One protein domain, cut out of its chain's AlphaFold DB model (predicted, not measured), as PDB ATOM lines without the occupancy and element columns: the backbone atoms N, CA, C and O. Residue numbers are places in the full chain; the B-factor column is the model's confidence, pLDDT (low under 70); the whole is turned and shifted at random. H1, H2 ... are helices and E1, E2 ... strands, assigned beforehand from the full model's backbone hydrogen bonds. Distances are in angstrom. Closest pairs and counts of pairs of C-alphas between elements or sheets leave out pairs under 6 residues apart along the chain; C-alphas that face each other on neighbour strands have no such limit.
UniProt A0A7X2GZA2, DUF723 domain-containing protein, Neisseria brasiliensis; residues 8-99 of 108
ATOM      1  N   SER A   8     158.978 118.894 137.610       93.06
ATOM      2  CA  SER A   8     159.052 118.113 136.365       93.06
ATOM      3  C   SER A   8     157.839 117.199 136.184       93.06
ATOM      4  O   SER A   8     157.255 117.133 135.109       93.06
ATOM      5  N   GLU A   9     157.417 116.560 137.270       94.69
ATOM      6  CA  GLU A   9     156.262 115.670 137.290       94.69
ATOM      7  C   GLU A   9     154.945 116.447 137.139       94.69
ATOM      8  O   GLU A   9     154.022 115.987 136.473       94.69
ATOM      9  N   ALA A  10     154.852 117.649 137.716       95.25
ATOM     10  CA  ALA A  10     153.712 118.542 137.528       95.25
ATOM     11  C   ALA A  10     153.600 119.028 136.074       95.25
ATOM     12  O   ALA A  10     152.513 119.028 135.504       95.25
ATOM     13  N   VAL A  11     154.720 119.393 135.446       96.56
ATOM     14  CA  VAL A  11     154.758 119.794 134.030       96.56
ATOM     15  C   VAL A  11     154.305 118.642 133.132       96.56
ATOM     16  O   VAL A  11     153.450 118.837 132.270       96.56
ATOM     17  N   GLU A  12     154.832 117.437 133.350       96.69
ATOM     18  CA  GLU A  12     154.490 116.256 132.556       96.69
ATOM     19  C   GLU A  12     153.008 115.888 132.689       96.69
ATOM     20  O   GLU A  12     152.300 115.764 131.688       96.69
ATOM     21  N   ARG A  13     152.503 115.795 133.925       96.56
ATOM     22  CA  ARG A  13     151.086 115.507 134.196       96.56
ATOM     23  C   ARG A  13     150.164 116.560 133.582       96.56
ATOM     24  O   ARG A  13     149.118 116.199 133.043       96.56
ATOM     25  N   LEU A  14     150.539 117.841 133.653       96.88
ATOM     26  CA  LEU A  14     149.764 118.918 133.045       96.88
ATOM     27  C   LEU A  14     149.719 118.769 131.526       96.88
ATOM     28  O   LEU A  14     148.633 118.783 130.960       96.88
ATOM     29  N   ARG A  15     150.873 118.566 130.887       96.50
ATOM     30  CA  ARG A  15     150.988 118.419 129.432       96.50
ATOM     31  C   ARG A  15     150.206 117.216 128.907       96.50
ATOM     32  O   ARG A  15     149.572 117.318 127.863       96.50
ATOM     33  N   LEU A  16     150.232 116.090 129.626       97.25
ATOM     34  CA  LEU A  16     149.483 114.887 129.251       97.25
ATOM     35  C   LEU A  16     147.969 115.119 129.271       97.25
ATOM     36  O   LEU A  16     147.262 114.609 128.407       97.25
ATOM     37  N   LYS A  17     147.464 115.884 130.246       97.56
ATOM     38  CA  LYS A  17     146.027 116.160 130.366       97.56
ATOM     39  C   LYS A  17     145.570 117.341 129.503       97.56
ATOM     40  O   LYS A  17     144.462 117.319 128.973       97.56
ATOM     41  N   PHE A  18     146.407 118.364 129.371       97.12
ATOM     42  CA  PHE A  18     146.112 119.615 128.678       97.12
ATOM     43  C   PHE A  18     147.275 119.994 127.743       97.12
ATOM     44  O   PHE A  18     148.104 120.829 128.102       97.12
ATOM     45  N   PRO A  19     147.339 119.413 126.530       96.19
ATOM     46  CA  PRO A  19     148.459 119.621 125.604       96.19
ATOM     47  C   PRO A  19     148.668 121.076 125.159       96.19
ATOM     48  O   PRO A  19     149.783 121.453 124.817       96.19
ATOM     49  N   ASP A  20     147.611 121.893 125.181       96.94
ATOM     50  CA  ASP A  20     147.639 123.314 124.802       96.94
ATOM     51  C   ASP A  20     147.896 124.262 125.994       96.94
ATOM     52  O   ASP A  20     147.641 125.471 125.904       96.94
ATOM     53  N   ILE A  21     148.344 123.726 127.136       97.38
ATOM     54  CA  ILE A  21     148.644 124.493 128.347       97.38
ATOM     55  C   ILE A  21     150.053 124.175 128.845       97.38
ATOM     56  O   ILE A  21     150.409 123.026 129.087       97.38
ATOM     57  N   GLU A  22     150.829 125.225 129.091       97.50
ATOM     58  CA  GLU A  22     152.162 125.142 129.681       97.50
ATOM     59  C   GLU A  22     152.152 125.659 131.123       97.50
ATOM     60  O   GLU A  22     151.497 126.656 131.438       97.50
ATOM     61  N   LEU A  23     152.903 125.005 132.011       97.38
ATOM     62  CA  LEU A  23     153.085 125.452 133.392       97.38
ATOM     63  C   LEU A  23     154.230 126.466 133.453       97.38
ATOM     64  O   LEU A  23     155.368 126.122 133.149       97.38
ATOM     65  N   VAL A  24     153.938 127.703 133.856       97.12
ATOM     66  CA  VAL A  24     154.928 128.795 133.911       97.12
ATOM     67  C   VAL A  24     155.551 128.901 135.298       97.12
ATOM     68  O   VAL A  24     156.765 129.011 135.425       97.12
ATOM     69  N   THR A  25     154.732 128.852 136.350       96.38
ATOM     70  CA  THR A  25     155.212 128.868 137.738       96.38
ATOM     71  C   THR A  25     154.577 127.741 138.530       96.38
ATOM     72  O   THR A  25     153.427 127.380 138.301       96.38
ATOM     73  N   TYR A  26     155.317 127.167 139.477       95.88
ATOM     74  CA  TYR A  26     154.801 126.116 140.347       95.88
ATOM     75  C   TYR A  26     155.563 126.099 141.667       95.88
ATOM     76  O   TYR A  26     156.778 125.925 141.699       95.88
ATOM     77  N   SER A  27     154.823 126.272 142.757       93.94
ATOM     78  CA  SER A  27     155.338 126.283 144.132       93.94
ATOM     79  C   SER A  27     154.726 125.172 144.998       93.94
ATOM     80  O   SER A  27     154.976 125.102 146.199       93.94
ATOM     81  N   GLY A  28     153.923 124.289 144.394       93.50
ATOM     82  CA  GLY A  28     153.264 123.168 145.056       93.50
ATOM     83  C   GLY A  28     151.836 122.942 144.566       93.50
ATOM     84  O   GLY A  28     151.199 123.828 144.001       93.50
ATOM     85  N   ALA A  29     151.308 121.742 144.814       93.38
ATOM     86  CA  ALA A  29     150.010 121.314 144.289       93.38
ATOM     87  C   ALA A  29     148.825 122.172 144.782       93.38
ATOM     88  O   ALA A  29     147.895 122.436 144.026       93.38
ATOM     89  N   SER A  30     148.865 122.619 146.039       93.88
ATOM     90  CA  SER A  30     147.830 123.444 146.685       93.88
ATOM     91  C   SER A  30     148.126 124.947 146.657       93.88
ATOM     92  O   SER A  30     147.399 125.720 147.275       93.88
ATOM     93  N   LYS A  31     149.199 125.369 145.979       94.38
ATOM     94  CA  LYS A  31     149.606 126.772 145.890       94.38
ATOM     95  C   LYS A  31     149.205 127.361 144.536       94.38
ATOM     96  O   LYS A  31     149.195 126.613 143.555       94.38
ATOM     97  N   PRO A  32     148.918 128.674 144.467       96.06
ATOM     98  CA  PRO A  32     148.671 129.350 143.203       96.06
ATOM     99  C   PRO A  32     149.811 129.141 142.209       96.06
ATOM    100  O   PRO A  32     150.989 129.125 142.578       96.06
ATOM    101  N   CYS A  33     149.446 128.997 140.941       96.19
ATOM    102  CA  CYS A  33     150.391 128.872 139.841       96.19
ATOM    103  C   CYS A  33     149.950 129.689 138.630       96.19
ATOM    104  O   CYS A  33     148.800 130.115 138.509       96.19
ATOM    105  N   VAL A  34     150.903 129.922 137.736       97.69
ATOM    106  CA  VAL A  34     150.687 130.594 136.460       97.69
ATOM    107  C   VAL A  34     150.814 129.560 135.356       97.69
ATOM    108  O   VAL A  34     151.768 128.778 135.333       97.69
ATOM    109  N   ILE A  35     149.858 129.571 134.436       97.69
ATOM    110  CA  ILE A  35     149.875 128.760 133.224       97.69
ATOM    111  C   ILE A  35     149.856 129.659 131.992       97.69
ATOM    112  O   ILE A  35     149.420 130.808 132.052       97.69
ATOM    113  N   ARG A  36     150.293 129.115 130.863       98.31
ATOM    114  CA  ARG A  36     150.149 129.720 129.544       98.31
ATOM    115  C   ARG A  36     149.239 128.836 128.711       98.31
ATOM    116  O   ARG A  36     149.605 127.725 128.352       98.31
ATOM    117  N   CYS A  37     148.045 129.326 128.428       98.12
ATOM    118  CA  CYS A  37     147.118 128.710 127.496       98.12
ATOM    119  C   CYS A  37     147.431 129.195 126.079       98.12
ATOM    120  O   CYS A  37     147.593 130.394 125.856       98.12
ATOM    121  N   LYS A  38     147.455 128.285 125.105       97.88
ATOM    122  CA  LYS A  38     147.716 128.617 123.698       97.88
ATOM    123  C   LYS A  38     146.745 129.651 123.113       97.88
ATOM    124  O   LYS A  38     147.136 130.423 122.248       97.88
ATOM    125  N   THR A  39     145.492 129.669 123.574       97.69
ATOM    126  CA  THR A  39     144.443 130.556 123.038       97.69
ATOM    127  C   THR A  39     144.188 131.797 123.888       97.69
ATOM    128  O   THR A  39     143.806 132.824 123.344       97.69
ATOM    129  N   HIS A  40     144.387 131.707 125.207       97.62
ATOM    130  CA  HIS A  40     144.033 132.765 126.171       97.62
ATOM    131  C   HIS A  40     145.255 133.381 126.877       97.62
ATOM    132  O   HIS A  40     145.114 134.194 127.786       97.62
ATOM    133  N   GLY A  41     146.468 132.968 126.501       97.94
ATOM    134  CA  GLY A  41     147.709 133.506 127.046       97.94
ATOM    135  C   GLY A  41     147.947 133.148 128.515       97.94
ATOM    136  O   GLY A  41     147.651 132.039 128.962       97.94
ATOM    137  N   ILE A  42     148.563 134.079 129.248       98.06
ATOM    138  CA  ILE A  42     148.955 133.891 130.648       98.06
ATOM    139  C   ILE A  42     147.733 133.976 131.556       98.06
ATOM    140  O   ILE A  42     146.980 134.941 131.501       98.06
ATOM    141  N   GLN A  43     147.572 132.980 132.420       97.06
ATOM    142  CA  GLN A  43     146.451 132.877 133.343       97.06
ATOM    143  C   GLN A  43     146.952 132.488 134.732       97.06
ATOM    144  O   GLN A  43     147.772 131.579 134.887       97.06
ATOM    145  N   THR A  44     146.439 133.167 135.753       96.25
ATOM    146  CA  THR A  44     146.658 132.811 137.157       96.25
ATOM    147  C   THR A  44     145.582 131.839 137.609       96.25
ATOM    148  O   THR A  44     144.392 132.091 137.417       96.25
ATOM    149  N   VAL A  45     145.986 130.751 138.256       95.81
ATOM    150  CA  VAL A  45     145.062 129.769 138.823       95.81
ATOM    151  C   VAL A  45     145.264 129.631 140.329       95.81
ATOM    152  O   VAL A  45     146.369 129.789 140.850       95.81
ATOM    153  N   SER A  46     144.189 129.289 141.035       95.38
ATOM    154  CA  SER A  46     144.203 129.186 142.496       95.38
ATOM    155  C   SER A  46     145.089 128.049 143.005       95.38
ATOM    156  O   SER A  46     145.697 128.174 144.064       95.38
ATOM    157  N   SER A  47     145.164 126.933 142.272       96.19
ATOM    158  CA  SER A  47     146.116 125.860 142.559       96.19
ATOM    159  C   SER A  47     146.319 124.912 141.381       96.19
ATOM    160  O   SER A  47     145.425 124.733 140.550       96.19
ATOM    161  N   TYR A  48     147.463 124.231 141.354       95.94
ATOM    162  CA  TYR A  48     147.730 123.167 140.383       95.94
ATOM    163  C   TYR A  48     146.716 122.014 140.494       95.94
ATOM    164  O   TYR A  48     146.235 121.498 139.486       95.94
ATOM    165  N   SER A  49     146.322 121.642 141.713       95.38
ATOM    166  CA  SER A  49     145.298 120.617 141.941       95.38
ATOM    167  C   SER A  49     143.931 120.999 141.362       95.38
ATOM    168  O   SER A  49     143.199 120.119 140.912       95.38
ATOM    169  N   GLU A  50     143.571 122.287 141.361       94.94
ATOM    170  CA  GLU A  50     142.336 122.771 140.728       94.94
ATOM    171  C   GLU A  50     142.403 122.613 139.204       94.94
ATOM    172  O   GLU A  50     141.471 122.068 138.612       94.94
ATOM    173  N   ILE A  51     143.536 122.971 138.579       95.75
ATOM    174  CA  ILE A  51     143.759 122.720 137.146       95.75
ATOM    175  C   ILE A  51     143.530 121.238 136.840       95.75
ATOM    176  O   ILE A  51     142.756 120.893 135.946       95.75
ATOM    177  N   MET A  52     144.154 120.350 137.618       95.94
ATOM    178  CA  MET A  52     144.082 118.909 137.385       95.94
ATOM    179  C   MET A  52     142.702 118.303 137.651       95.94
ATOM    180  O   MET A  52     142.403 117.265 137.066       95.94
ATOM    181  N   ARG A  53     141.838 118.924 138.463       95.06
ATOM    182  CA  ARG A  53     140.428 118.509 138.616       95.06
ATOM    183  C   ARG A  53     139.513 119.082 137.538       95.06
ATOM    184  O   ARG A  53     138.466 118.503 137.264       95.06
ATOM    185  N   SER A  54     139.907 120.181 136.908       94.69
ATOM    186  CA  SER A  54     139.110 120.811 135.864       94.69
ATOM    187  C   SER A  54     139.025 119.960 134.587       94.69
ATOM    188  O   SER A  54     139.831 119.053 134.341       94.69
ATOM    189  N   VAL A  55     138.029 120.280 133.759       94.06
ATOM    190  CA  VAL A  55     137.838 119.689 132.424       94.06
ATOM    191  C   VAL A  55     138.677 120.410 131.366       94.06
ATOM    192  O   VAL A  55     139.088 119.791 130.395       94.06
ATOM    193  N   ALA A  56     138.938 121.707 131.550       95.06
ATOM    194  CA  ALA A  56     139.522 122.565 130.517       95.06
ATOM    195  C   ALA A  56     140.947 123.053 130.824       95.06
ATOM    196  O   ALA A  56     141.622 123.563 129.934       95.06
ATOM    197  N   GLY A  57     141.392 122.951 132.076       94.81
ATOM    198  CA  GLY A  57     142.708 123.371 132.557       94.81
ATOM    199  C   GLY A  57     142.864 124.887 132.717       94.81
ATOM    200  O   GLY A  57     143.290 125.370 133.763       94.81
ATOM    201  N   CYS A  58     142.472 125.643 131.694       97.00
ATOM    202  CA  CYS A  58     142.484 127.101 131.673       97.00
ATOM    203  C   CYS A  58     141.149 127.678 132.189       97.00
ATOM    204  O   CYS A  58     140.090 127.206 131.753       97.00
ATOM    205  N   PRO A  59     141.162 128.706 133.065       96.06
ATOM    206  CA  PRO A  59     139.948 129.353 133.569       96.06
ATOM    207  C   PRO A  59     139.020 129.863 132.462       96.06
ATOM    208  O   PRO A  59     137.827 129.566 132.477       96.06
ATOM    209  N   GLU A  60     139.563 130.560 131.462       97.12
ATOM    210  CA  GLU A  60     138.773 131.100 130.349       97.12
ATOM    211  C   GLU A  60     138.196 129.997 129.456       97.12
ATOM    212  O   GLU A  60     137.003 130.018 129.141       97.12
ATOM    213  N   CYS A  61     138.988 128.963 129.138       96.75
ATOM    214  CA  CYS A  61     138.474 127.773 128.449       96.75
ATOM    215  C   CYS A  61     137.317 127.134 129.235       96.75
ATOM    216  O   CYS A  61     136.311 126.728 128.648       96.75
ATOM    217  N   GLY A  62     137.443 127.056 130.563       95.69
ATOM    218  CA  GLY A  62     136.411 126.530 131.455       95.69
ATOM    219  C   GLY A  62     135.127 127.363 131.430       95.69
ATOM    220  O   GLY A  62     134.030 126.800 131.361       95.69
ATOM    221  N   THR A  63     135.246 128.689 131.421       95.94
ATOM    222  CA  THR A  63     134.113 129.614 131.292       95.94
ATOM    223  C   THR A  63     133.399 129.429 129.955       95.94
ATOM    224  O   THR A  63     132.191 129.182 129.933       95.94
ATOM    225  N   LEU A  64     134.134 129.428 128.840       96.06
ATOM    226  CA  LEU A  64     133.568 129.195 127.507       96.06
ATOM    227  C   LEU A  64     132.865 127.836 127.406       96.06
ATOM    228  O   LEU A  64     131.774 127.735 126.840       96.06
ATOM    229  N   HIS A  65     133.456 126.790 127.986       94.44
ATOM    230  CA  HIS A  65     132.848 125.465 128.029       94.44
ATOM    231  C   HIS A  65     131.517 125.474 128.794       94.44
ATOM    232  O   HIS A  65     130.517 124.949 128.300       94.44
ATOM    233  N   ARG A  66     131.471 126.134 129.957       93.75
ATOM    234  CA  ARG A  66     130.251 126.279 130.765       93.75
ATOM    235  C   ARG A  66     129.149 127.022 130.008       93.75
ATOM    236  O   ARG A  66     128.008 126.565 130.015       93.75
ATOM    237  N   HIS A  67     129.475 128.117 129.319       94.56
ATOM    238  CA  HIS A  67     128.500 128.859 128.510       94.56
ATOM    239  C   HIS A  67     127.936 128.010 127.365       94.56
ATOM    240  O   HIS A  67     126.720 127.991 127.160       94.56
ATOM    241  N   LYS A  68     128.785 127.247 126.664       94.38
ATOM    242  CA  LYS A  68     128.335 126.314 125.618       94.38
ATOM    243  C   LYS A  68     127.386 125.250 126.178       94.38
ATOM    244  O   LYS A  68     126.328 125.017 125.594       94.38
ATOM    245  N   GLN A  69     127.721 124.649 127.323       93.94
ATOM    246  CA  GLN A  69     126.846 123.672 127.979       93.94
ATOM    247  C   GLN A  69     125.506 124.285 128.404       93.94
ATOM    248  O   GLN A  69     124.459 123.681 128.180       93.94
ATOM    249  N   ALA A  70     125.517 125.485 128.990       93.31
ATOM    250  CA  ALA A  70     124.296 126.185 129.380       93.31
ATOM    251  C   ALA A  70     123.390 126.450 128.165       93.31
ATOM    252  O   ALA A  70     122.194 126.154 128.213       93.31
ATOM    253  N   GLY A  71     123.967 126.910 127.050       94.50
ATOM    254  CA  GLY A  71     123.240 127.109 125.796       94.50
ATOM    255  C   GLY A  71     122.640 125.814 125.237       94.50
ATOM    256  O   GLY A  71     121.493 125.809 124.797       94.50
ATOM    257  N   TYR A  72     123.373 124.699 125.299       94.38
ATOM    258  CA  TYR A  72     122.854 123.392 124.882       94.38
ATOM    259  C   TYR A  72     121.674 122.933 125.750       94.38
ATOM    260  O   TYR A  72     120.633 122.556 125.216       94.38
ATOM    261  N   ARG A  73     121.787 123.045 127.080       93.75
ATOM    262  CA  ARG A  73     120.706 122.689 128.018       93.75
ATOM    263  C   ARG A  73     119.447 123.525 127.796       93.75
ATOM    264  O   ARG A  73     118.344 122.997 127.882       93.75
ATOM    265  N   PHE A  74     119.604 124.812 127.491       92.94
ATOM    266  CA  PHE A  74     118.477 125.674 127.142       92.94
ATOM    267  C   PHE A  74     117.771 125.187 125.869       92.94
ATOM    268  O   PHE A  74     116.554 125.013 125.868       92.94
ATOM    269  N   LYS A  75     118.536 124.876 124.812       95.06
ATOM    270  CA  LYS A  75     117.986 124.329 123.560       95.06
ATOM    271  C   LYS A  75     117.266 122.998 123.776       95.06
ATOM    272  O   LYS A  75     116.167 122.825 123.264       95.06
ATOM    273  N   GLN A  76     117.844 122.083 124.556       94.56
ATOM    274  CA  GLN A  76     117.210 120.799 124.871       94.56
ATOM    275  C   GLN A  76     115.862 120.977 125.574       94.56
ATOM    276  O   GLN A  76     114.885 120.359 125.167       94.56
ATOM    277  N   ARG A  77     115.789 121.866 126.574       95.06
ATOM    278  CA  ARG A  77     114.537 122.168 127.281       95.06
ATOM    279  C   ARG A  77     113.464 122.739 126.359       95.06
ATOM    280  O   ARG A  77     112.303 122.377 126.494       95.06
ATOM    281  N   ALA A  78     113.842 123.612 125.425       95.88
ATOM    282  CA  ALA A  78     112.899 124.154 124.450       95.88
ATOM    283  C   ALA A  78     112.313 123.042 123.564       95.88
ATOM    284  O   ALA A  78     111.103 122.980 123.370       95.88
ATOM    285  N   VAL A  79     113.159 122.124 123.084       96.69
ATOM    286  CA  VAL A  79     112.712 120.967 122.292       96.69
ATOM    287  C   VAL A  79     111.792 120.055 123.109       96.69
ATOM    288  O   VAL A  79     110.735 119.659 122.623       96.69
ATOM    289  N   GLU A  80     112.163 119.750 124.352       96.94
ATOM    290  CA  GLU A  80     111.366 118.921 125.260       96.94
ATOM    291  C   GLU A  80     109.990 119.539 125.538       96.94
ATOM    292  O   GLU A  80     108.975 118.846 125.459       96.94
ATOM    293  N   TYR A  81     109.937 120.852 125.780       96.31
ATOM    294  CA  TYR A  81     108.687 121.583 125.969       96.31
ATOM    295  C   TYR A  81     107.781 121.501 124.735       96.31
ATOM    296  O   TYR A  81     106.598 121.186 124.863       96.31
ATOM    297  N   GLU A  82     108.327 121.716 123.536       97.56
ATOM    298  CA  GLU A  82     107.567 121.610 122.286       97.56
ATOM    299  C   GLU A  82     107.016 120.192 122.062       97.56
ATOM    300  O   GLU A  82     105.870 120.021 121.638       97.56
ATOM    301  N   MET A  83     107.795 119.154 122.382       97.38
ATOM    302  CA  MET A  83     107.335 117.763 122.315       97.38
ATOM    303  C   MET A  83     106.229 117.473 123.333       97.38
ATOM    304  O   MET A  83     105.215 116.867 122.982       97.38
ATOM    305  N   LEU A  84     106.401 117.921 124.580       96.75
ATOM    306  CA  LEU A  84     105.414 117.730 125.639       96.75
ATOM    307  C   LEU A  84     104.104 118.437 125.294       96.75
ATOM    308  O   LEU A  84     103.044 117.825 125.386       96.75
ATOM    309  N   LYS A  85     104.175 119.682 124.814       96.81
ATOM    310  CA  LYS A  85     103.012 120.464 124.385       96.81
ATOM    311  C   LYS A  85     102.232 119.758 123.278       96.81
ATOM    312  O   LYS A  85     101.016 119.636 123.373       96.81
ATOM    313  N   LYS A  86     102.921 119.229 122.259       97.25
ATOM    314  CA  LYS A  86     102.277 118.424 121.205       97.25
ATOM    315  C   LYS A  86     101.597 117.182 121.775       97.25
ATOM    316  O   LYS A  86     100.484 116.862 121.366       97.25
ATOM    317  N   ARG A  87     102.242 116.500 122.724       96.88
ATOM    318  CA  ARG A  87     101.682 115.292 123.335       96.88
ATOM    319  C   ARG A  87     100.458 115.589 124.197       96.88
ATOM    320  O   ARG A  87      99.503 114.827 124.136       96.88
ATOM    321  N   VAL A  88     100.456 116.700 124.934       94.56
ATOM    322  CA  VAL A  88      99.283 117.168 125.690       94.56
ATOM    323  C   VAL A  88      98.098 117.376 124.748       94.56
ATOM    324  O   VAL A  88      97.068 116.745 124.945       94.56
ATOM    325  N   VAL A  89      98.279 118.128 123.658       93.50
ATOM    326  CA  VAL A  89      97.211 118.376 122.670       93.50
ATOM    327  C   VAL A  89      96.674 117.074 122.062       93.50
ATOM    328  O   VAL A  89      95.470 116.916 121.872       93.50
ATOM    329  N   GLN A  90      97.551 116.112 121.764       95.38
ATOM    330  CA  GLN A  90      97.135 114.805 121.238       95.38
ATOM    331  C   GLN A  90      96.320 113.995 122.253       95.38
ATOM    332  O   GLN A  90      95.346 113.347 121.870       95.38
ATOM    333  N   LEU A  91      96.709 114.022 123.529       93.31
ATOM    334  CA  LEU A  91      95.986 113.337 124.602       93.31
ATOM    335  C   LEU A  91      94.625 113.988 124.856       93.31
ATOM    336  O   LEU A  91      93.631 113.278 124.956       93.31
ATOM    337  N   GLU A  92      94.567 115.317 124.889       91.88
ATOM    338  CA  GLU A  92      93.320 116.076 125.008       91.88
ATOM    339  C   GLU A  92      92.348 115.719 123.877       91.88
ATOM    340  O   GLU A  92      91.199 115.356 124.131       91.88
ATOM    341  N   ALA A  93      92.825 115.711 122.627       91.00
ATOM    342  CA  ALA A  93      92.021 115.309 121.475       91.00
ATOM    343  C   ALA A  93      91.539 113.848 121.564       91.00
ATOM    344  O   ALA A  93      90.406 113.543 121.185       91.00
ATOM    345  N   ALA A  94      92.377 112.938 122.070       93.88
ATOM    346  CA  ALA A  94      92.004 111.540 122.262       93.88
ATOM    347  C   ALA A  94      90.919 111.375 123.340       93.88
ATOM    348  O   ALA A  94      89.960 110.640 123.121       93.88
ATOM    349  N   LEU A  95      91.033 112.079 124.469       91.69
ATOM    350  CA  LEU A  95      90.040 112.049 125.547       91.69
ATOM    351  C   LEU A  95      88.672 112.542 125.059       91.69
ATOM    352  O   LEU A  95      87.675 111.839 125.231       91.69
ATOM    353  N   VAL A  96      88.646 113.668 124.338       89.75
ATOM    354  CA  VAL A  96      87.420 114.205 123.724       89.75
ATOM    355  C   VAL A  96      86.799 113.201 122.749       89.75
ATOM    356  O   VAL A  96      85.591 112.978 122.777       89.75
ATOM    357  N   LYS A  97      87.612 112.531 121.921       92.88
ATOM    358  CA  LYS A  97      87.132 111.494 120.988       92.88
ATOM    359  C   LYS A  97      86.457 110.319 121.704       92.88
ATOM    360  O   LYS A  97      85.545 109.712 121.149       92.88
ATOM    361  N   HIS A  98      86.897 110.000 122.918       94.00
ATOM    362  CA  HIS A  98      86.310 108.957 123.756       94.00
ATOM    363  C   HIS A  98      85.164 109.460 124.652       94.00
ATOM    364  O   HIS A  98      84.694 108.709 125.501       94.00
ATOM    365  N   GLY A  99      84.692 110.697 124.455       90.44
ATOM    366  CA  GLY A  99      83.589 111.278 125.224       90.44
ATOM    367  C   GLY A  99      83.959 111.637 126.664       90.44
ATOM    368  O   GLY A  99      83.069 111.816 127.490       90.44
TER     369      GLY A  99
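This is residues 8 to 99 of the 108 residues of the protein "DUF723 domain-containing protein" of Neisseria brasiliensis (UniProt A0A7X2GZA2). A small compact head holds a three-stranded sheet with H1 at its E1 edge and the short H2 near one end of the strands, and from this head one long helix, H3, sticks out as a single arm, free from residue 67 on. The arm makes most of the length. The printed part has 92 residues, with three named helices and three named strands in the order H1 E1 E2 E3 H2 H3; the sheet's order is E1 - E2 - E3, antiparallel, and the class is mixed, helices and strands. The whole is extended, with a radius of gyration of the C-alphas of 23.2 A and spans of 76 by 21 by 20 A.

H1, residues 8 to 17, begins at C-alpha 8 (159.052, 118.113, 136.365) and is 14.5 A long. E1 is residues 21 to 25, 12.3 A; E2 is residues 33 to 37, 12.8 A; E3 is residues 41 to 45, 12.6 A. H2, residues 48 to 53, measures 8.8 A. H3, residues 59 to 97, runs 57.2 A from C-alpha 59 (139.948, 129.353, 133.569) to C-alpha 97 (87.132, 111.494, 120.988).

E1, E2 and E3 form a meander, each strand the antiparallel neighbour of the one before. In the hairpin E1 and E2, N 22 and O 36 are within hydrogen-bond range at 2.9 A; in the hairpin E2 and E3, N 37 and O 41 are at 2.8 A. H1 is on the sheet, over none of its strands; its closest C-alphas to E1 are those of Val 11 and Leu 23, 5.9 A. H1 and H2 are close but not clearly touching, the closest C-alphas, Leu 14 and Met 52, being 7.1 A apart. H2 only grazes the sheet with residues 48 to 51, and H3 only grazes it with residues 59 to 61. H1 and H3 are apart. In H1, H2 and H3 every O i to N i+4 pair is within hydrogen-bond range.

The C-alphas farthest apart, those of Ser 8 and Gly 99, are 76.6 A apart. Without residues 67 to 99, which stand free, the body spans 28 by 19 by 19 A. The printed part has no cut, no link is long, and no printed residue is under 70 in pLDDT.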